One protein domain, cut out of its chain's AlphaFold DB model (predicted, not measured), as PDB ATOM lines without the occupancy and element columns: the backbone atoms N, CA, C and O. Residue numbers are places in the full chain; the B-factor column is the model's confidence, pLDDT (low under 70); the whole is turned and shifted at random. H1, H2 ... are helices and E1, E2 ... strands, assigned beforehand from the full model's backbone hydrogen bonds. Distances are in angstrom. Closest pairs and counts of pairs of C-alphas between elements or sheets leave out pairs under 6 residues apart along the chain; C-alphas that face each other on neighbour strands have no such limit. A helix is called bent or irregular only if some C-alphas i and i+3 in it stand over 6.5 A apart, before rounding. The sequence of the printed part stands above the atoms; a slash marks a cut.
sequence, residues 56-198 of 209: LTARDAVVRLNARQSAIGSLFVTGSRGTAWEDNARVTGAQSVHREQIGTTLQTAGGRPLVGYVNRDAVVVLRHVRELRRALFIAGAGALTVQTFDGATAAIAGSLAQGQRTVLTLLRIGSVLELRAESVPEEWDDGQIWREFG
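What this domain is: This is residues 56 to 198 of the 209 residues of an uncharacterized protein of Sinomonas humi (UniProt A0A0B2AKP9). Picture a sandwich of two strongly twisted sheets face to face: a seven-strand sheet, E1 E12 E11 E8 E3 E4 E5, and a five-strand sheet, E6 E7 E2 E9 E10. The short helix H1 sits at one end of the sandwich between E7 and E8, and H2 packs on the face of the larger sheet that is turned away from the smaller one. The printed part has 143 residues, with twelve named strands and two named helices in the order E1 to E7, H1, E8 to E12, H2; both sheets are antiparallel throughout, and the class is mostly strand. The whole is compact, with a radius of gyration of the C-alphas of 13.8 A and spans of 42 by 30 by 26 A.

Where its parts are: Begin in the larger sheet with E12, residues 176 to 185, 29.0 A long, and E11, residues 164 to 173, 27.3 A. E1, residues 62 to 65, starts at C-alpha 62 at (-12.914, -41.925, 28.120). Then find E8 at 132 to 139, 20.6 A, E3 at 80 to 87, 20.3 A, E4 at 92 to 96 and E5 at 101 to 103. The smaller sheet holds E6, 115 to 118, E7, 121 to 125, E2, 74 to 78, E9, 144 to 147, and E10, 153 to 156. H1 is residues 126 to 131; H2, 190 to 196, ends at C-alpha 196 at (-15.759, -61.015, 26.673).

How they stand to each other: In the larger sheet, look at the hairpin E11 and E12, where N 169 and O 180 are 2.8 A apart. Beside E11, E8 has N 137 2.8 A from O 168; beside E8, E3 has N 84 3.0 A from O 136. E3, E4 and E5 form a meander, each strand the antiparallel neighbour of the one before, with N 83 and O 95 at 2.9 A and N 94 and O 102 at 2.9 A. At the other edge, N 65 of E1 is 2.8 A from O 177 of E12. In the smaller sheet, E2 has N 77 2.8 A from O 122 of E7 and N 76 2.9 A from O 147 of E9. The facing parts of the two sheets are 9.7 A centre to centre, their strands at 15 degrees. H2 is on the larger sheet; its closest C-alphas to E3 are Asp 190 and Gly 82, 7.0 A. H1 is on that sheet too, at a height of 6.1 A, over none of its strands, and only grazes the smaller one. In H2 every O i to N i+4 pair is within hydrogen-bond range; H1 is irregular, C-alphas 127 and 130 being 7.9 A apart, with 0 of 2 such pairs but 2 of 3 O i to N i+3 pairs.

The domain as a whole: The two C-alphas farthest apart are those of Gly 110 and Gln 162, 42.6 A. The printed part has no cut; the one long link is E5 to E6. Mean pLDDT of the printed part is 95.1, and no printed residue is under 70.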
ATOM      1  N   LEU A  56     -13.110 -39.500  20.658       93.44
ATOM      2  CA  LEU A  56     -12.425 -40.504  21.476       93.44
ATOM      3  C   LEU A  56     -11.449 -41.313  20.621       93.44
ATOM      4  O   LEU A  56     -11.839 -41.937  19.633       93.44
ATOM      5  N   THR A  57     -10.189 -41.342  21.048       90.19
ATOM      6  CA  THR A  57      -9.098 -42.072  20.382       90.19
ATOM      7  C   THR A  57      -8.528 -43.146  21.305       90.19
ATOM      8  O   THR A  57      -8.859 -43.190  22.486       90.19
ATOM      9  N   ALA A  58      -7.598 -43.968  20.812       88.25
ATOM     10  CA  ALA A  58      -6.927 -44.984  21.629       88.25
ATOM     11  C   ALA A  58      -6.210 -44.405  22.867       88.25
ATOM     12  O   ALA A  58      -6.109 -45.070  23.893       88.25
ATOM     13  N   ARG A  59      -5.711 -43.163  22.784       88.50
ATOM     14  CA  ARG A  59      -5.054 -42.471  23.912       88.50
ATOM     15  C   ARG A  59      -6.050 -41.790  24.844       88.50
ATOM     16  O   ARG A  59      -5.781 -41.616  26.025       88.50
ATOM     17  N   ASP A  60      -7.190 -41.402  24.291       91.38
ATOM     18  CA  ASP A  60      -8.158 -40.495  24.885       91.38
ATOM     19  C   ASP A  60      -9.555 -41.120  24.813       91.38
ATOM     20  O   ASP A  60     -10.486 -40.565  24.235       91.38
ATOM     21  N   ALA A  61      -9.673 -42.315  25.386       93.12
ATOM     22  CA  ALA A  61     -10.795 -43.217  25.153       93.12
ATOM     23  C   ALA A  61     -11.977 -43.036  26.117       93.12
ATOM     24  O   ALA A  61     -12.929 -43.807  26.056       93.12
ATOM     25  N   VAL A  62     -11.923 -42.068  27.040       95.00
ATOM     26  CA  VAL A  62     -12.914 -41.925  28.120       95.00
ATOM     27  C   VAL A  62     -13.437 -40.499  28.214       95.00
ATOM     28  O   VAL A  62     -12.663 -39.543  28.217       95.00
ATOM     29  N   VAL A  63     -14.756 -40.370  28.363       96.44
ATOM     30  CA  VAL A  63     -15.456 -39.120  28.698       96.44
ATOM     31  C   VAL A  63     -16.615 -39.399  29.647       96.44
ATOM     32  O   VAL A  63     -17.141 -40.512  29.706       96.44
ATOM     33  N   ARG A  64     -17.044 -38.373  30.381       96.06
ATOM     34  CA  ARG A  64     -18.136 -38.478  31.347       96.06
ATOM     35  C   ARG A  64     -19.207 -37.426  31.106       96.06
ATOM     36  O   ARG A  64     -18.920 -36.231  31.056       96.06
ATOM     37  N   LEU A  65     -20.449 -37.877  30.989       96.25
ATOM     38  CA  LEU A  65     -21.616 -37.009  30.961       96.25
ATOM     39  C   LEU A  65     -21.861 -36.500  32.378       96.25
ATOM     40  O   LEU A  65     -21.838 -37.268  33.341       96.25
ATOM     41  N   ASN A  66     -22.136 -35.207  32.514       93.12
ATOM     42  CA  ASN A  66     -22.540 -34.660  33.806       93.12
ATOM     43  C   ASN A  66     -23.949 -35.158  34.203       93.12
ATOM     44  O   ASN A  66     -24.663 -35.775  33.406       93.12
ATOM     45  N   ALA A  67     -24.376 -34.877  35.438       92.44
ATOM     46  CA  ALA A  67     -25.672 -35.331  35.949       92.44
ATOM     47  C   ALA A  67     -26.863 -34.847  35.094       92.44
ATOM     48  O   ALA A  67     -27.822 -35.588  34.886       92.44
ATOM     49  N   ARG A  68     -26.793 -33.627  34.541       93.44
ATOM     50  CA  ARG A  68     -27.840 -33.074  33.666       93.44
ATOM     51  C   ARG A  68     -27.911 -33.835  32.341       93.44
ATOM     52  O   ARG A  68     -28.989 -34.282  31.953       93.44
ATOM     53  N   GLN A  69     -26.771 -34.003  31.677       95.25
ATOM     54  CA  GLN A  69     -26.647 -34.766  30.433       95.25
ATOM     55  C   GLN A  69     -27.048 -36.228  30.619       95.25
ATOM     56  O   GLN A  69     -27.549 -36.834  29.688       95.25
ATOM     57  N   SER A  70     -26.871 -36.782  31.818       95.25
ATOM     58  CA  SER A  70     -27.216 -38.170  32.141       95.25
ATOM     59  C   SER A  70     -28.701 -38.384  32.463       95.25
ATOM     60  O   SER A  70     -29.131 -39.528  32.566       95.25
ATOM     61  N   ALA A  71     -29.495 -37.322  32.635       92.94
ATOM     62  CA  ALA A  71     -30.875 -37.417  33.125       92.94
ATOM     63  C   ALA A  71     -31.943 -36.941  32.127       92.94
ATOM     64  O   ALA A  71     -33.129 -37.233  32.309       92.94
ATOM     65  N   ILE A  72     -31.559 -36.191  31.091       93.62
ATOM     66  CA  ILE A  72     -32.511 -35.521  30.198       93.62
ATOM     67  C   ILE A  72     -32.503 -36.158  28.809       93.62
ATOM     68  O   ILE A  72     -31.467 -36.284  28.167       93.62
ATOM     69  N   GLY A  73     -33.700 -36.485  28.319       93.94
ATOM     70  CA  GLY A  73     -33.909 -36.945  26.950       93.94
ATOM     71  C   GLY A  73     -33.369 -38.351  26.711       93.94
ATOM     72  O   GLY A  73     -33.638 -39.267  27.496       93.94
ATOM     73  N   SER A  74     -32.634 -38.499  25.614       95.94
ATOM     74  CA  SER A  74     -32.032 -39.755  25.188       95.94
ATOM     75  C   SER A  74     -30.579 -39.543  24.787       95.94
ATOM     76  O   SER A  74     -30.210 -38.460  24.331       95.94
ATOM     77  N   LEU A  75     -29.778 -40.593  24.940       97.94
ATOM     78  CA  LEU A  75     -28.460 -40.697  24.330       97.94
ATOM     79  C   LEU A  75     -28.610 -41.470  23.025       97.94
ATOM     80  O   LEU A  75     -29.125 -42.589  23.043       97.94
ATOM     81  N   PHE A  76     -28.167 -40.884  21.922       98.25
ATOM     82  CA  PHE A  76     -28.128 -41.544  20.623       98.25
ATOM     83  C   PHE A  76     -26.713 -42.030  20.350       98.25
ATOM     84  O   PHE A  76     -25.753 -41.298  20.592       98.25
ATOM     85  N   VAL A  77     -26.596 -43.256  19.854       98.44
ATOM     86  CA  VAL A  77     -25.354 -43.859  19.384       98.44
ATOM     87  C   VAL A  77     -25.583 -44.320  17.948       98.44
ATOM     88  O   VAL A  77     -26.201 -45.354  17.691       98.44
ATOM     89  N   THR A  78     -25.109 -43.514  17.006       98.38
ATOM     90  CA  THR A  78     -25.194 -43.784  15.568       98.38
ATOM     91  C   THR A  78     -23.979 -44.586  15.120       98.38
ATOM     92  O   THR A  78     -22.883 -44.406  15.647       98.38
ATOM     93  N   GLY A  79     -24.164 -45.464  14.131       97.81
ATOM     94  CA  GLY A  79     -23.088 -46.276  13.549       97.81
ATOM     95  C   GLY A  79     -22.861 -47.622  14.240       97.81
ATOM     96  O   GLY A  79     -21.981 -48.377  13.823       97.81
ATOM     97  N   SER A  80     -23.643 -47.956  15.273       98.00
ATOM     98  CA  SER A  80     -23.557 -49.260  15.932       98.00
ATOM     99  C   SER A  80     -24.239 -50.354  15.109       98.00
ATOM    100  O   SER A  80     -25.294 -50.137  14.511       98.00
ATOM    101  N   ARG A  81     -23.653 -51.557  15.097       97.44
ATOM    102  CA  ARG A  81     -24.256 -52.759  14.488       97.44
ATOM    103  C   ARG A  81     -24.999 -53.634  15.496       97.44
ATOM    104  O   ARG A  81     -25.930 -54.342  15.126       97.44
ATOM    105  N   GLY A  82     -24.614 -53.549  16.768       97.62
ATOM    106  CA  GLY A  82     -25.191 -54.318  17.865       97.62
ATOM    107  C   GLY A  82     -25.086 -53.563  19.183       97.62
ATOM    108  O   GLY A  82     -24.185 -52.745  19.369       97.62
ATOM    109  N   THR A  83     -26.025 -53.814  20.088       98.50
ATOM    110  CA  THR A  83     -25.995 -53.288  21.455       98.50
ATOM    111  C   THR A  83     -26.390 -54.362  22.457       98.50
ATOM    112  O   THR A  83     -27.218 -55.215  22.147       98.50
ATOM    113  N   ALA A  84     -25.806 -54.311  23.650       98.25
ATOM    114  CA  ALA A  84     -26.203 -55.114  24.798       98.25
ATOM    115  C   ALA A  84     -26.419 -54.215  26.017       98.25
ATOM    116  O   ALA A  84     -25.817 -53.147  26.133       98.25
ATOM    117  N   TRP A  85     -27.276 -54.643  26.935       98.44
ATOM    118  CA  TRP A  85     -27.607 -53.897  28.147       98.44
ATOM    119  C   TRP A  85     -27.738 -54.822  29.345       98.44
ATOM    120  O   TRP A  85     -27.971 -56.023  29.213       98.44
ATOM    121  N   GLU A  86     -27.586 -54.238  30.526       97.94
ATOM    122  CA  GLU A  86     -27.750 -54.921  31.798       97.94
ATOM    123  C   GLU A  86     -28.336 -53.958  32.834       97.94
ATOM    124  O   GLU A  86     -27.860 -52.825  32.974       97.94
ATOM    125  N   ASP A  87     -29.364 -54.394  33.560       96.44
ATOM    126  CA  ASP A  87     -29.952 -53.626  34.661       96.44
ATOM    127  C   ASP A  87     -29.271 -53.900  36.015       96.44
ATOM    128  O   ASP A  87     -28.356 -54.717  36.151       96.44
ATOM    129  N   ASN A  88     -29.734 -53.219  37.065       94.38
ATOM    130  CA  ASN A  88     -29.221 -53.422  38.425       94.38
ATOM    131  C   ASN A  88     -29.496 -54.829  38.997       94.38
ATOM    132  O   ASN A  88     -28.829 -55.234  39.949       94.38
ATOM    133  N   ALA A  89     -30.460 -55.567  38.440       93.44
ATOM    134  CA  ALA A  89     -30.777 -56.948  38.798       93.44
ATOM    135  C   ALA A  89     -30.022 -57.972  37.925       93.44
ATOM    136  O   ALA A  89     -30.283 -59.169  38.032       93.44
ATOM    137  N   ARG A  90     -29.065 -57.514  37.100       94.94
ATOM    138  CA  ARG A  90     -28.295 -58.325  36.142       94.94
ATOM    139  C   ARG A  90     -29.158 -58.981  35.064       94.94
ATOM    140  O   ARG A  90     -28.769 -59.989  34.480       94.94
ATOM    141  N   VAL A  91     -30.322 -58.401  34.779       95.12
ATOM    142  CA  VAL A  91     -31.135 -58.766  33.623       95.12
ATOM    143  C   VAL A  91     -30.477 -58.188  32.387       95.12
ATOM    144  O   VAL A  91     -30.276 -56.978  32.286       95.12
ATOM    145  N   THR A  92     -30.148 -59.066  31.451       97.06
ATOM    146  CA  THR A  92     -29.415 -58.737  30.232       97.06
ATOM    147  C   THR A  92     -30.243 -59.023  28.992       97.06
ATOM    148  O   THR A  92     -31.029 -59.978  28.932       97.06
ATOM    149  N   GLY A  93     -30.008 -58.219  27.970       97.06
ATOM    150  CA  GLY A  93     -30.486 -58.459  26.622       97.06
ATOM    151  C   GLY A  93     -29.565 -57.784  25.621       97.06
ATOM    152  O   GLY A  93     -28.680 -57.007  25.990       97.06
ATOM    153  N   ALA A  94     -29.770 -58.107  24.357       97.25
ATOM    154  CA  ALA A  94     -29.058 -57.499  23.256       97.25
ATOM    155  C   ALA A  94     -29.961 -57.361  22.036       97.25
ATOM    156  O   ALA A  94     -30.955 -58.079  21.885       97.25
ATOM    157  N   GLN A  95     -29.603 -56.427  21.166       97.06
ATOM    158  CA  GLN A  95     -30.297 -56.180  19.915       97.06
ATOM    159  C   GLN A  95     -29.301 -55.848  18.800       97.06
ATOM    160  O   GLN A  95     -28.344 -55.104  19.027       97.06
ATOM    161  N   SER A  96     -29.536 -56.359  17.593       96.44
ATOM    162  CA  SER A  96     -28.826 -55.938  16.381       96.44
ATOM    163  C   SER A  96     -29.486 -54.705  15.756       96.44
ATOM    164  O   SER A  96     -30.656 -54.405  16.003       96.44
ATOM    165  N   VAL A  97     -28.761 -53.993  14.891       96.94
ATOM    166  CA  VAL A  97     -29.315 -52.879  14.096       96.94
ATOM    167  C   VAL A  97     -30.473 -53.328  13.189       96.94
ATOM    168  O   VAL A  97     -31.337 -52.528  12.829       96.94
ATOM    169  N   HIS A  98     -30.542 -54.625  12.871       95.06
ATOM    170  CA  HIS A  98     -31.640 -55.261  12.138       95.06
ATOM    171  C   HIS A  98     -32.820 -55.659  13.039       95.06
ATOM    172  O   HIS A  98     -33.770 -56.286  12.578       95.06
ATOM    173  N   ARG A  99     -32.793 -55.239  14.311       92.12
ATOM    174  CA  ARG A  99     -33.804 -55.479  15.352       92.12
ATOM    175  C   ARG A  99     -33.951 -56.927  15.801       92.12
ATOM    176  O   ARG A  99     -34.868 -57.212  16.570       92.12
ATOM    177  N   GLU A 100     -33.044 -57.812  15.404       94.12
ATOM    178  CA  GLU A 100     -32.958 -59.141  16.003       94.12
ATOM    179  C   GLU A 100     -32.622 -58.958  17.477       94.12
ATOM    180  O   GLU A 100     -31.709 -58.206  17.820       94.12
ATOM    181  N   GLN A 101     -33.391 -59.596  18.350       94.38
ATOM    182  CA  GLN A 101     -33.257 -59.417  19.785       94.38
ATOM    183  C   GLN A 101     -33.029 -60.761  20.454       94.38
ATOM    184  O   GLN A 101     -33.723 -61.736  20.167       94.38
ATOM    185  N   ILE A 102     -32.100 -60.777  21.401       94.00
ATOM    186  CA  ILE A 102     -31.895 -61.899  22.305       94.00
ATOM    187  C   ILE A 102     -31.940 -61.420  23.751       94.00
ATOM    188  O   ILE A 102     -31.637 -60.274  24.080       94.00
ATOM    189  N   GLY A 103     -32.335 -62.329  24.626       94.00
ATOM    190  CA  GLY A 103     -32.506 -62.069  26.041       94.00
ATOM    191  C   GLY A 103     -33.688 -61.158  26.389       94.00
ATOM    192  O   GLY A 103     -34.692 -61.123  25.674       94.00
ATOM    193  N   THR A 104     -33.593 -60.440  27.509       94.19
ATOM    194  CA  THR A 104     -34.728 -59.706  28.090       94.19
ATOM    195  C   THR A 104     -34.659 -58.211  27.789       94.19
ATOM    196  O   THR A 104     -33.690 -57.532  28.137       94.19
ATOM    197  N   THR A 105     -35.723 -57.659  27.196       93.19
ATOM    198  CA  THR A 105     -35.873 -56.205  27.028       93.19
ATOM    199  C   THR A 105     -36.066 -55.528  28.380       93.19
ATOM    200  O   THR A 105     -36.961 -55.892  29.143       93.19
ATOM    201  N   LEU A 106     -35.297 -54.474  28.641       92.44
ATOM    202  CA  LEU A 106     -35.558 -53.582  29.767       92.44
ATOM    203  C   LEU A 106     -36.607 -52.556  29.360       92.44
ATOM    204  O   LEU A 106     -36.361 -51.744  28.475       92.44
ATOM    205  N   GLN A 107     -37.775 -52.591  29.992       92.06
ATOM    206  CA  GLN A 107     -38.838 -51.621  29.745       92.06
ATOM    207  C   GLN A 107     -38.759 -50.479  30.754       92.06
ATOM    208  O   GLN A 107     -38.603 -50.693  31.955       92.06
ATOM    209  N   THR A 108     -38.904 -49.255  30.263       90.50
ATOM    210  CA  THR A 108     -39.178 -48.079  31.093       90.50
ATOM    211  C   THR A 108     -40.592 -48.160  31.670       90.50
ATOM    212  O   THR A 108     -41.454 -48.864  31.142       90.50
ATOM    213  N   ALA A 109     -40.878 -47.370  32.710       85.06
ATOM    214  CA  ALA A 109     -42.230 -47.271  33.278       85.06
ATOM    215  C   ALA A 109     -43.302 -46.842  32.250       85.06
ATOM    216  O   ALA A 109     -44.475 -47.144  32.425       85.06
ATOM    217  N   GLY A 110     -42.904 -46.163  31.166       83.62
ATOM    218  CA  GLY A 110     -43.785 -45.785  30.057       83.62
ATOM    219  C   GLY A 110     -43.945 -46.851  28.966       83.62
ATOM    220  O   GLY A 110     -44.435 -46.524  27.889       83.62
ATOM    221  N   GLY A 111     -43.478 -48.087  29.184       85.94
ATOM    222  CA  GLY A 111     -43.621 -49.202  28.237       85.94
ATOM    223  C   GLY A 111     -42.726 -49.124  26.996       85.94
ATOM    224  O   GLY A 111     -42.971 -49.828  26.019       85.94
ATOM    225  N   ARG A 112     -41.710 -48.252  27.003       89.31
ATOM    226  CA  ARG A 112     -40.700 -48.151  25.935       89.31
ATOM    227  C   ARG A 112     -39.413 -48.861  26.353       89.31
ATOM    228  O   ARG A 112     -39.062 -48.737  27.530       89.31
ATOM    229  N   PRO A 113     -38.662 -49.493  25.433       93.69
ATOM    230  CA  PRO A 113     -37.343 -50.031  25.744       93.69
ATOM    231  C   PRO A 113     -36.415 -48.954  26.325       93.69
ATOM    232  O   PRO A 113     -36.359 -47.835  25.815       93.69
ATOM    233  N   LEU A 114     -35.704 -49.286  27.403       96.56
ATOM    234  CA  LEU A 114     -34.693 -48.434  28.032       96.56
ATOM    235  C   LEU A 114     -33.460 -48.291  27.138       96.56
ATOM    236  O   LEU A 114     -32.895 -47.204  27.049       96.56
ATOM    237  N   VAL A 115     -33.072 -49.395  26.497       97.88
ATOM    238  CA  VAL A 115     -32.026 -49.480  25.479       97.88
ATOM    239  C   VAL A 115     -32.605 -50.239  24.290       97.88
ATOM    240  O   VAL A 115     -33.318 -51.225  24.477       97.88
ATOM    241  N   GLY A 116     -32.329 -49.774  23.078       96.75
ATOM    242  CA  GLY A 116     -32.733 -50.451  21.849       96.75
ATOM    243  C   GLY A 116     -32.531 -49.570  20.626       96.75
ATOM    244  O   GLY A 116     -32.023 -48.457  20.737       96.75
ATOM    245  N   TYR A 117     -32.939 -50.056  19.458       97.38
ATOM    246  CA  TYR A 117     -32.822 -49.303  18.210       97.38
ATOM    247  C   TYR A 117     -34.078 -48.495  17.874       97.38
ATOM    248  O   TYR A 117     -35.199 -49.013  17.867       97.38
ATOM    249  N   VAL A 118     -33.872 -47.234  17.493       94.81
ATOM    250  CA  VAL A 118     -34.852 -46.409  16.780       94.81
ATOM    251  C   VAL A 118     -34.270 -46.121  15.402       94.81
ATOM    252  O   VAL A 118     -33.203 -45.532  15.279       94.81
ATOM    253  N   ASN A 119     -34.955 -46.568  14.349       93.06
ATOM    254  CA  ASN A 119     -34.391 -46.633  12.995       93.06
ATOM    255  C   ASN A 119     -33.079 -47.436  12.980       93.06
ATOM    256  O   ASN A 119     -33.137 -48.651  13.156       93.06
ATOM    257  N   ARG A 120     -31.934 -46.771  12.781       95.50
ATOM    258  CA  ARG A 120     -30.589 -47.370  12.801       95.50
ATOM    259  C   ARG A 120     -29.713 -46.859  13.948       95.50
ATOM    260  O   ARG A 120     -28.555 -47.255  14.027       95.50
ATOM    261  N   ASP A 121     -30.260 -46.027  14.829       97.62
ATOM    262  CA  ASP A 121     -29.538 -45.480  15.972       97.62
ATOM    263  C   ASP A 121     -29.862 -46.295  17.215       97.62
ATOM    264  O   ASP A 121     -31.035 -46.556  17.508       97.62
ATOM    265  N   ALA A 122     -28.831 -46.691  17.956       98.25
ATOM    266  CA  ALA A 122     -29.038 -47.216  19.291       98.25
ATOM    267  C   ALA A 122     -29.371 -46.048  20.227       98.25
ATOM    268  O   ALA A 122     -28.749 -44.988  20.182       98.25
ATOM    269  N   VAL A 123     -30.384 -46.229  21.066       97.94
ATOM    270  CA  VAL A 123     -30.941 -45.182  21.919       97.94
ATOM    271  C   VAL A 123     -30.977 -45.664  23.358       97.94
ATOM    272  O   VAL A 123     -31.458 -46.762  23.633       97.94
ATOM    273  N   VAL A 124     -30.519 -44.817  24.279       98.12
ATOM    274  CA  VAL A 124     -30.676 -45.000  25.728       98.12
ATOM    275  C   VAL A 124     -31.608 -43.928  26.268       98.12
ATOM    276  O   VAL A 124     -31.337 -42.737  26.121       98.12
ATOM    277  N   VAL A 125     -32.695 -44.326  26.926       96.44
ATOM    278  CA  VAL A 125     -33.643 -43.387  27.541       96.44
ATOM    279  C   VAL A 125     -33.097 -42.900  28.885       96.44
ATOM    280  O   VAL A 125     -33.175 -43.591  29.905       96.44
ATOM    281  N   LEU A 126     -32.578 -41.672  28.912       95.62
ATOM    282  CA  LEU A 126     -31.802 -41.147  30.039       95.62
ATOM    283  C   LEU A 126     -32.641 -40.879  31.293       95.62
ATOM    284  O   LEU A 126     -32.183 -41.097  32.413       95.62
ATOM    285  N   ARG A 127     -33.922 -40.527  31.125       92.25
ATOM    286  CA  ARG A 127     -34.863 -40.332  32.248       92.25
ATOM    287  C   ARG A 127     -34.966 -41.558  33.168       92.25
ATOM    288  O   ARG A 127     -35.260 -41.418  34.354       92.25
ATOM    289  N   HIS A 128     -34.739 -42.753  32.628       92.56
ATOM    290  CA  HIS A 128     -34.841 -44.023  33.348       92.56
ATOM    291  C   HIS A 128     -33.480 -44.699  33.542       92.56
ATOM    292  O   HIS A 128     -33.421 -45.848  33.974       92.56
ATOM    293  N   VAL A 129     -32.374 -43.989  33.291       93.69
ATOM    294  CA  VAL A 129     -31.036 -44.592  33.297       93.69
ATOM    295  C   VAL A 129     -30.628 -45.147  34.655       93.69
ATOM    296  O   VAL A 129     -29.782 -46.025  34.723       93.69
ATOM    297  N   ARG A 130     -31.276 -44.724  35.748       93.56
ATOM    298  CA  ARG A 130     -31.074 -45.320  37.078       93.56
ATOM    299  C   ARG A 130     -31.348 -46.824  37.129       93.56
ATOM    300  O   ARG A 130     -30.855 -47.488  38.034       93.56
ATOM    301  N   GLU A 131     -32.157 -47.336  36.205       93.94
ATOM    302  CA  GLU A 131     -32.465 -48.760  36.073       93.94
ATOM    303  C   GLU A 131     -31.351 -49.508  35.326       93.94
ATOM    304  O   GLU A 131     -31.174 -50.702  35.544       93.94
ATOM    305  N   LEU A 132     -30.558 -48.800  34.517       96.44
ATOM    306  CA  LEU A 132     -29.414 -49.330  33.788       96.44
ATOM    307  C   LEU A 132     -28.187 -49.436  34.703       96.44
ATOM    308  O   LEU A 132     -27.834 -48.485  35.405       96.44
ATOM    309  N   ARG A 133     -27.493 -50.572  34.637       96.94
ATOM    310  CA  ARG A 133     -26.150 -50.739  35.205       96.94
ATOM    311  C   ARG A 133     -25.087 -50.389  34.169       96.94
ATOM    312  O   ARG A 133     -24.176 -49.610  34.452       96.94
ATOM    313  N   ARG A 134     -25.211 -50.960  32.971       98.19
ATOM    314  CA  ARG A 134     -24.299 -50.729  31.846       98.19
ATOM    315  C   ARG A 134     -24.958 -51.039  30.509       98.19
ATOM    316  O   ARG A 134     -25.905 -51.823  30.443       98.19
ATOM    317  N   ALA A 135     -24.412 -50.459  29.452       98.50
ATOM    318  CA  ALA A 135     -24.708 -50.820  28.075       98.50
ATOM    319  C   ALA A 135     -23.414 -50.897  27.260       98.50
ATOM    320  O   ALA A 135     -22.377 -50.376  27.663       98.50
ATOM    321  N   LEU A 136     -23.491 -51.569  26.125       98.25
ATOM    322  CA  LEU A 136     -22.389 -51.789  25.204       98.25
ATOM    323  C   LEU A 136     -22.891 -51.547  23.784       98.25
ATOM    324  O   LEU A 136     -24.001 -51.964  23.449       98.25
ATOM    325  N   PHE A 137     -22.086 -50.894  22.950       98.69
ATOM    326  CA  PHE A 137     -22.390 -50.622  21.546       98.69
ATOM    327  C   PHE A 137     -21.212 -51.050  20.679       98.69
ATOM    328  O   PHE A 137     -20.087 -50.604  20.881       98.69
ATOM    329  N   ILE A 138     -21.468 -51.917  19.711       98.44
ATOM    330  CA  ILE A 138     -20.443 -52.472  18.828       98.44
ATOM    331  C   ILE A 138     -20.416 -51.631  17.557       98.44
ATOM    332  O   ILE A 138     -21.454 -51.505  16.899       98.44
ATOM    333  N   ALA A 139     -19.258 -51.069  17.200       98.06
ATOM    334  CA  ALA A 139     -19.117 -50.313  15.961       98.06
ATOM    335  C   ALA A 139     -19.446 -51.177  14.735       98.06
ATOM    336  O   ALA A 139     -19.139 -52.371  14.677       98.06
ATOM    337  N   GLY A 140     -20.117 -50.573  13.756       96.06
ATOM    338  CA  GLY A 140     -20.261 -51.141  12.422       96.06
ATOM    339  C   GLY A 140     -18.972 -50.998  11.610       96.06
ATOM    340  O   GLY A 140     -17.869 -51.018  12.146       96.06
ATOM    341  N   ALA A 141     -19.116 -50.823  10.297       90.88
ATOM    342  CA  ALA A 141     -17.980 -50.581   9.403       90.88
ATOM    343  C   ALA A 141     -17.385 -49.161   9.523       90.88
ATOM    344  O   ALA A 141     -16.308 -48.899   9.000       90.88
ATOM    345  N   GLY A 142     -18.100 -48.230  10.163       92.38
ATOM    346  CA  GLY A 142     -17.714 -46.824  10.275       92.38
ATOM    347  C   GLY A 142     -17.562 -46.357  11.719       92.38
ATOM    348  O   GLY A 142     -17.677 -47.135  12.664       92.38
ATOM    349  N   ALA A 143     -17.318 -45.056  11.872       95.12
ATOM    350  CA  ALA A 143     -17.263 -44.403  13.171       95.12
ATOM    351  C   ALA A 143     -18.603 -44.481  13.919       95.12
ATOM    352  O   ALA A 143     -19.676 -44.496  13.309       95.12
ATOM    353  N   LEU A 144     -18.521 -44.473  15.247       98.00
ATOM    354  CA  LEU A 144     -19.664 -44.194  16.101       98.00
ATOM    355  C   LEU A 144     -19.775 -42.687  16.326       98.00
ATOM    356  O   LEU A 144     -18.776 -41.969  16.384       98.00
ATOM    357  N   THR A 145     -20.998 -42.204  16.501       98.06
ATOM    358  CA  THR A 145     -21.252 -40.855  17.014       98.06
ATOM    359  C   THR A 145     -22.196 -40.952  18.190       98.06
ATOM    360  O   THR A 145     -23.240 -41.595  18.093       98.06
ATOM    361  N   VAL A 146     -21.827 -40.312  19.295       98.19
ATOM    362  CA  VAL A 146     -22.679 -40.184  20.474       98.19
ATOM    363  C   VAL A 146     -23.227 -38.773  20.530       98.19
ATOM    364  O   VAL A 146     -22.451 -37.825  20.427       98.19
ATOM    365  N   GLN A 147     -24.533 -38.634  20.737       97.75
ATOM    366  CA  GLN A 147     -25.201 -37.340  20.851       97.75
ATOM    367  C   GLN A 147     -26.172 -37.310  22.035       97.75
ATOM    368  O   GLN A 147     -26.967 -38.232  22.234       97.75
ATOM    369  N   THR A 148     -26.127 -36.223  22.804       96.50
ATOM    370  CA  THR A 148     -27.070 -35.915  23.890       96.50
ATOM    371  C   THR A 148     -28.151 -34.932  23.435       96.50
ATOM    372  O   THR A 148     -28.029 -34.263  22.409       96.50
ATOM    373  N   PHE A 149     -29.227 -34.813  24.219       91.94
ATOM    374  CA  PHE A 149     -30.370 -33.948  23.886       91.94
ATOM    375  C   PHE A 149     -30.004 -32.460  23.713       91.94
ATOM    376  O   PHE A 149     -30.695 -31.739  23.000       91.94
ATOM    377  N   ASP A 150     -28.961 -31.994  24.404       89.75
ATOM    378  CA  ASP A 150     -28.467 -30.614  24.371       89.75
ATOM    379  C   ASP A 150     -27.539 -30.347  23.176       89.75
ATOM    380  O   ASP A 150     -26.977 -29.261  23.059       89.75
ATOM    381  N   GLY A 151     -27.394 -31.329  22.281       92.25
ATOM    382  CA  GLY A 151     -26.616 -31.224  21.056       92.25
ATOM    383  C   GLY A 151     -25.123 -31.485  21.232       92.25
ATOM    384  O   GLY A 151     -24.412 -31.452  20.232       92.25
ATOM    385  N   ALA A 152     -24.635 -31.772  22.445       95.06
ATOM    386  CA  ALA A 152     -23.243 -32.171  22.616       95.06
ATOM    387  C   ALA A 152     -22.984 -33.516  21.918       95.06
ATOM    388  O   ALA A 152     -23.806 -34.437  21.973       95.06
ATOM    389  N   THR A 153     -21.832 -33.619  21.258       96.69
ATOM    390  CA  THR A 153     -21.455 -34.789  20.460       96.69
ATOM    391  C   THR A 153     -20.027 -35.229  20.731       96.69
ATOM    392  O   THR A 153     -19.160 -34.393  20.984       96.69
ATOM    393  N   ALA A 154     -19.771 -36.525  20.579       96.75
ATOM    394  CA  ALA A 154     -18.427 -37.072  20.446       96.75
ATOM    395  C   ALA A 154     -18.402 -38.116  19.325       96.75
ATOM    396  O   ALA A 154     -19.258 -39.004  19.279       96.75
ATOM    397  N   ALA A 155     -17.420 -38.012  18.436       97.31
ATOM    398  CA  ALA A 155     -17.081 -39.045  17.471       97.31
ATOM    399  C   ALA A 155     -16.201 -40.110  18.135       97.31
ATOM    400  O   ALA A 155     -15.429 -39.828  19.048       97.31
ATOM    401  N   ILE A 156     -16.312 -41.350  17.683       96.81
ATOM    402  CA  ILE A 156     -15.448 -42.443  18.112       96.81
ATOM    403  C   ILE A 156     -15.067 -43.209  16.855       96.81
ATOM    404  O   ILE A 156     -15.945 -43.687  16.133       96.81
ATOM    405  N   ALA A 157     -13.770 -43.336  16.585       93.94
ATOM    406  CA  ALA A 157     -13.304 -44.113  15.444       93.94
ATOM    407  C   ALA A 157     -13.849 -45.550  15.517       93.94
ATOM    408  O   ALA A 157     -13.850 -46.166  16.583       93.94
ATOM    409  N   GLY A 158     -14.318 -46.098  14.391       91.19
ATOM    410  CA  GLY A 158     -14.864 -47.465  14.326       91.19
ATOM    411  C   GLY A 158     -13.808 -48.555  14.535       91.19
ATOM    412  O   GLY A 158     -14.139 -49.703  14.825       91.19
ATOM    413  N   SER A 159     -12.540 -48.164  14.426       93.06
ATOM    414  CA  SER A 159     -11.360 -48.968  14.693       93.06
ATOM    415  C   SER A 159     -10.307 -48.077  15.352       93.06
ATOM    416  O   SER A 159     -10.004 -46.995  14.847       93.06
ATOM    417  N   LEU A 160      -9.765 -48.511  16.491       89.88
ATOM    418  CA  LEU A 160      -8.692 -47.805  17.203       89.88
ATOM    419  C   LEU A 160      -7.287 -48.285  16.792       89.88
ATOM    420  O   LEU A 160      -6.300 -47.630  17.124       89.88
ATOM    421  N   ALA A 161      -7.192 -49.423  16.096       90.06
ATOM    422  CA  ALA A 161      -5.957 -50.016  15.585       90.06
ATOM    423  C   ALA A 161      -6.265 -51.056  14.492       90.06
ATOM    424  O   ALA A 161      -7.363 -51.601  14.430       90.06
ATOM    425  N   GLN A 162      -5.286 -51.364  13.639       92.44
ATOM    426  CA  GLN A 162      -5.456 -52.334  12.552       92.44
ATOM    427  C   GLN A 162      -5.900 -53.714  13.073       92.44
ATOM    428  O   GLN A 162      -5.343 -54.220  14.046       92.44
ATOM    429  N   GLY A 163      -6.897 -54.316  12.415       94.31
ATOM    430  CA  GLY A 163      -7.481 -55.598  12.827       94.31
ATOM    431  C   GLY A 163      -8.300 -55.519  14.117       94.31
ATOM    432  O   GLY A 163      -8.552 -56.542  14.748       94.31
ATOM    433  N   GLN A 164      -8.675 -54.311  14.552       95.56
ATOM    434  CA  GLN A 164      -9.533 -54.094  15.710       95.56
ATOM    435  C   GLN A 164     -10.823 -53.391  15.308       95.56
ATOM    436  O   GLN A 164     -10.850 -52.541  14.416       95.56
ATOM    437  N   ARG A 165     -11.875 -53.682  16.059       96.56
ATOM    438  CA  ARG A 165     -13.142 -52.968  16.068       96.56
ATOM    439  C   ARG A 165     -13.296 -52.237  17.391       96.56
ATOM    440  O   ARG A 165     -12.886 -52.730  18.440       96.56
ATOM    441  N   THR A 166     -13.933 -51.079  17.343       97.81
ATOM    442  CA  THR A 166     -14.271 -50.339  18.551       97.81
ATOM    443  C   THR A 166     -15.572 -50.840  19.164       97.81
ATOM    444  O   THR A 166     -16.587 -51.036  18.488       97.81
ATOM    445  N   VAL A 167     -15.557 -50.981  20.480       98.12
ATOM    446  CA  VAL A 167     -16.723 -51.176  21.327       98.12
ATOM    447  C   VAL A 167     -16.835 -49.964  22.241       98.12
ATOM    448  O   VAL A 167     -15.864 -49.559  22.870       98.12
ATOM    449  N   LEU A 168     -18.012 -49.354  22.301       98.56
ATOM    450  CA  LEU A 168     -18.305 -48.274  23.230       98.56
ATOM    451  C   LEU A 168     -19.053 -48.842  24.435       98.56
ATOM    452  O   LEU A 168     -20.203 -49.267  24.313       98.56
ATOM    453  N   THR A 169     -18.427 -48.802  25.602       98.25
ATOM    454  CA  THR A 169     -19.057 -49.167  26.870       98.25
ATOM    455  C   THR A 169     -19.629 -47.928  27.541       98.25
ATOM    456  O   THR A 169     -18.965 -46.901  27.665       98.25
ATOM    457  N   LEU A 170     -20.864 -48.041  28.013       98.38
ATOM    458  CA  LEU A 170     -21.544 -47.059  28.842       98.38
ATOM    459  C   LEU A 170     -21.717 -47.641  30.240       98.38
ATOM    460  O   LEU A 170     -22.386 -48.658  30.424       98.38
ATOM    461  N   LEU A 171     -21.144 -46.975  31.236       97.50
ATOM    462  CA  LEU A 171     -21.251 -47.350  32.641       97.50
ATOM    463  C   LEU A 171     -22.038 -46.291  33.395       97.50
ATOM    464  O   LEU A 171     -21.731 -45.101  33.310       97.50
ATOM    465  N   ARG A 172     -23.023 -46.722  34.184       95.56
ATOM    466  CA  ARG A 172     -23.649 -45.833  35.155       95.56
ATOM    467  C   ARG A 172     -22.828 -45.817  36.439       95.56
ATOM    468  O   ARG A 172     -22.628 -46.854  37.068       95.56
ATOM    469  N   ILE A 173     -22.427 -44.626  36.869       92.12
ATOM    470  CA  ILE A 173     -21.680 -44.418  38.105       92.12
ATOM    471  C   ILE A 173     -22.419 -43.364  38.928       92.12
ATOM    472  O   ILE A 173     -22.390 -42.184  38.610       92.12
ATOM    473  N   GLY A 174     -23.146 -43.781  39.966       89.31
ATOM    474  CA  GLY A 174     -23.964 -42.852  40.752       89.31
ATOM    475  C   GLY A 174     -25.003 -42.117  39.891       89.31
ATOM    476  O   GLY A 174     -25.974 -42.723  39.423       89.31
ATOM    477  N   SER A 175     -24.816 -40.806  39.713       88.25
ATOM    478  CA  SER A 175     -25.700 -39.936  38.918       88.25
ATOM    479  C   SER A 175     -25.193 -39.640  37.498       88.25
ATOM    480  O   SER A 175     -25.913 -39.026  36.713       88.25
ATOM    481  N   VAL A 176     -23.982 -40.090  37.164       93.25
ATOM    482  CA  VAL A 176     -23.296 -39.785  35.904       93.25
ATOM    483  C   VAL A 176     -23.157 -41.026  35.025       93.25
ATOM    484  O   VAL A 176     -23.194 -42.165  35.504       93.25
ATOM    485  N   LEU A 177     -22.984 -40.795  33.724       96.81
ATOM    486  CA  LEU A 177     -22.634 -41.825  32.752       96.81
ATOM    487  C   LEU A 177     -21.206 -41.632  32.273       96.81
ATOM    488  O   LEU A 177     -20.801 -40.530  31.908       96.81
ATOM    489  N   GLU A 178     -20.459 -42.722  32.237       97.25
ATOM    490  CA  GLU A 178     -19.129 -42.763  31.655       97.25
ATOM    491  C   GLU A 178     -19.155 -43.567  30.363       97.25
ATOM    492  O   GLU A 178     -19.722 -44.658  30.318       97.25
ATOM    493  N   LEU A 179     -18.539 -43.009  29.328       97.81
ATOM    494  CA  LEU A 179     -18.363 -43.640  28.032       97.81
ATOM    495  C   LEU A 179     -16.897 -44.013  27.865       97.81
ATOM    496  O   LEU A 179     -16.022 -43.177  28.104       97.81
ATOM    497  N   ARG A 180     -16.639 -45.253  27.450       97.06
ATOM    498  CA  ARG A 180     -15.297 -45.786  27.208       97.06
ATOM    499  C   ARG A 180     -15.234 -46.454  25.844       97.06
ATOM    500  O   ARG A 180     -16.027 -47.350  25.578       97.06
ATOM    501  N   ALA A 181     -14.316 -46.016  24.995       97.19
ATOM    502  CA  ALA A 181     -13.988 -46.703  23.756       97.19
ATOM    503  C   ALA A 181     -12.951 -47.798  24.045       97.19
ATOM    504  O   ALA A 181     -11.923 -47.548  24.668       97.19
ATOM    505  N   GLU A 182     -13.229 -49.016  23.608       96.44
ATOM    506  CA  GLU A 182     -12.419 -50.204  23.861       96.44
ATOM    507  C   GLU A 182     -12.165 -50.932  22.537       96.44
ATOM    508  O   GLU A 182     -13.016 -50.923  21.647       96.44
ATOM    509  N   SER A 183     -10.988 -51.540  22.389       95.94
ATOM    510  CA  SER A 183     -10.621 -52.302  21.191       95.94
ATOM    511  C   SER A 183     -10.910 -53.782  21.392       95.94
ATOM    512  O   SER A 183     -10.536 -54.348  22.419       95.94
ATOM    513  N   VAL A 184     -11.517 -54.411  20.391       97.00
ATOM    514  CA  VAL A 184     -11.660 -55.868  20.296       97.00
ATOM    515  C   VAL A 184     -11.174 -56.355  18.933       97.00
ATOM    516  O   VAL A 184     -11.227 -55.578  17.977       97.00
ATOM    517  N   PRO A 185     -10.755 -57.623  18.790       97.44
ATOM    518  CA  PRO A 185     -10.456 -58.197  17.481       97.44
ATOM    519  C   PRO A 185     -11.639 -58.071  16.511       97.44
ATOM    520  O   PRO A 185     -12.796 -58.294  16.875       97.44
ATOM    521  N   GLU A 186     -11.361 -57.659  15.275       95.81
ATOM    522  CA  GLU A 186     -12.394 -57.375  14.273       95.81
ATOM    523  C   GLU A 186     -13.174 -58.630  13.845       95.81
ATOM    524  O   GLU A 186     -14.372 -58.549  13.533       95.81
ATOM    525  N   GLU A 187     -12.502 -59.781  13.863       95.75
ATOM    526  CA  GLU A 187     -13.028 -61.091  13.487       95.75
ATOM    527  C   GLU A 187     -14.037 -61.660  14.489       95.75
ATOM    528  O   GLU A 187     -14.725 -62.631  14.172       95.75
ATOM    529  N   TRP A 188     -14.148 -61.072  15.684       97.50
ATOM    530  CA  TRP A 188     -15.108 -61.531  16.679       97.50
ATOM    531  C   TRP A 188     -16.553 -61.243  16.258       97.50
ATOM    532  O   TRP A 188     -16.926 -60.125  15.867       97.50
ATOM    533  N   ASP A 189     -17.400 -62.261  16.402       95.62
ATOM    534  CA  ASP A 189     -18.843 -62.104  16.294       95.62
ATOM    535  C   ASP A 189     -19.420 -61.336  17.503       95.62
ATOM    536  O   ASP A 189     -18.762 -61.122  18.526       95.62
ATOM    537  N   ASP A 190     -20.671 -60.881  17.390       95.56
ATOM    538  CA  ASP A 190     -21.316 -60.113  18.465       95.56
ATOM    539  C   ASP A 190     -21.436 -60.911  19.771       95.56
ATOM    540  O   ASP A 190     -21.253 -60.357  20.853       95.56
ATOM    541  N   GLY A 191     -21.677 -62.222  19.686       94.38
ATOM    542  CA  GLY A 191     -21.791 -63.104  20.843       94.38
ATOM    543  C   GLY A 191     -20.463 -63.344  21.564       94.38
ATOM    544  O   GLY A 191     -20.448 -63.505  22.785       94.38
ATOM    545  N   GLN A 192     -19.343 -63.370  20.843       96.75
ATOM    546  CA  GLN A 192     -17.995 -63.384  21.408       96.75
ATOM    547  C   GLN A 192     -17.710 -62.076  22.142       96.75
ATOM    548  O   GLN A 192     -17.342 -62.123  23.314       96.75
ATOM    549  N   ILE A 193     -17.982 -60.929  21.509       97.69
ATOM    550  CA  ILE A 193     -17.807 -59.611  22.134       97.69
ATOM    551  C   ILE A 193     -18.651 -59.508  23.410       97.69
ATOM    552  O   ILE A 193     -18.140 -59.155  24.467       97.69
ATOM    553  N   TRP A 194     -19.934 -59.870  23.371       96.12
ATOM    554  CA  TRP A 194     -20.782 -59.819  24.566       96.12
ATOM    555  C   TRP A 194     -20.245 -60.683  25.710       96.12
ATOM    556  O   TRP A 194     -20.255 -60.239  26.859       96.12
ATOM    557  N   ARG A 195     -19.751 -61.890  25.412       95.81
ATOM    558  CA  ARG A 195     -19.165 -62.783  26.423       95.81
ATOM    559  C   ARG A 195     -17.872 -62.233  27.011       95.81
ATOM    560  O   ARG A 195     -17.730 -62.303  28.228       95.81
ATOM    561  N   GLU A 196     -16.991 -61.659  26.192       97.56
ATOM    562  CA  GLU A 196     -15.759 -61.015  26.673       97.56
ATOM    563  C   GLU A 196     -16.082 -59.904  27.678       97.56
ATOM    564  O   GLU A 196     -15.499 -59.817  28.755       97.56
ATOM    565  N   PHE A 197     -17.116 -59.113  27.391       97.25
ATOM    566  CA  PHE A 197     -17.585 -58.057  28.286       97.25
ATOM    567  C   PHE A 197     -18.463 -58.579  29.439       97.25
ATOM    568  O   PHE A 197     -19.054 -57.799  30.197       97.25
ATOM    569  N   GLY A 198     -18.560 -59.898  29.612       96.25
ATOM    570  CA  GLY A 198     -19.257 -60.540  30.720       96.25
ATOM    571  C   GLY A 198     -20.778 -60.400  30.667       96.25
ATOM    572  O   GLY A 198     -21.413 -60.332  31.720       96.25
TER     573      GLY A 198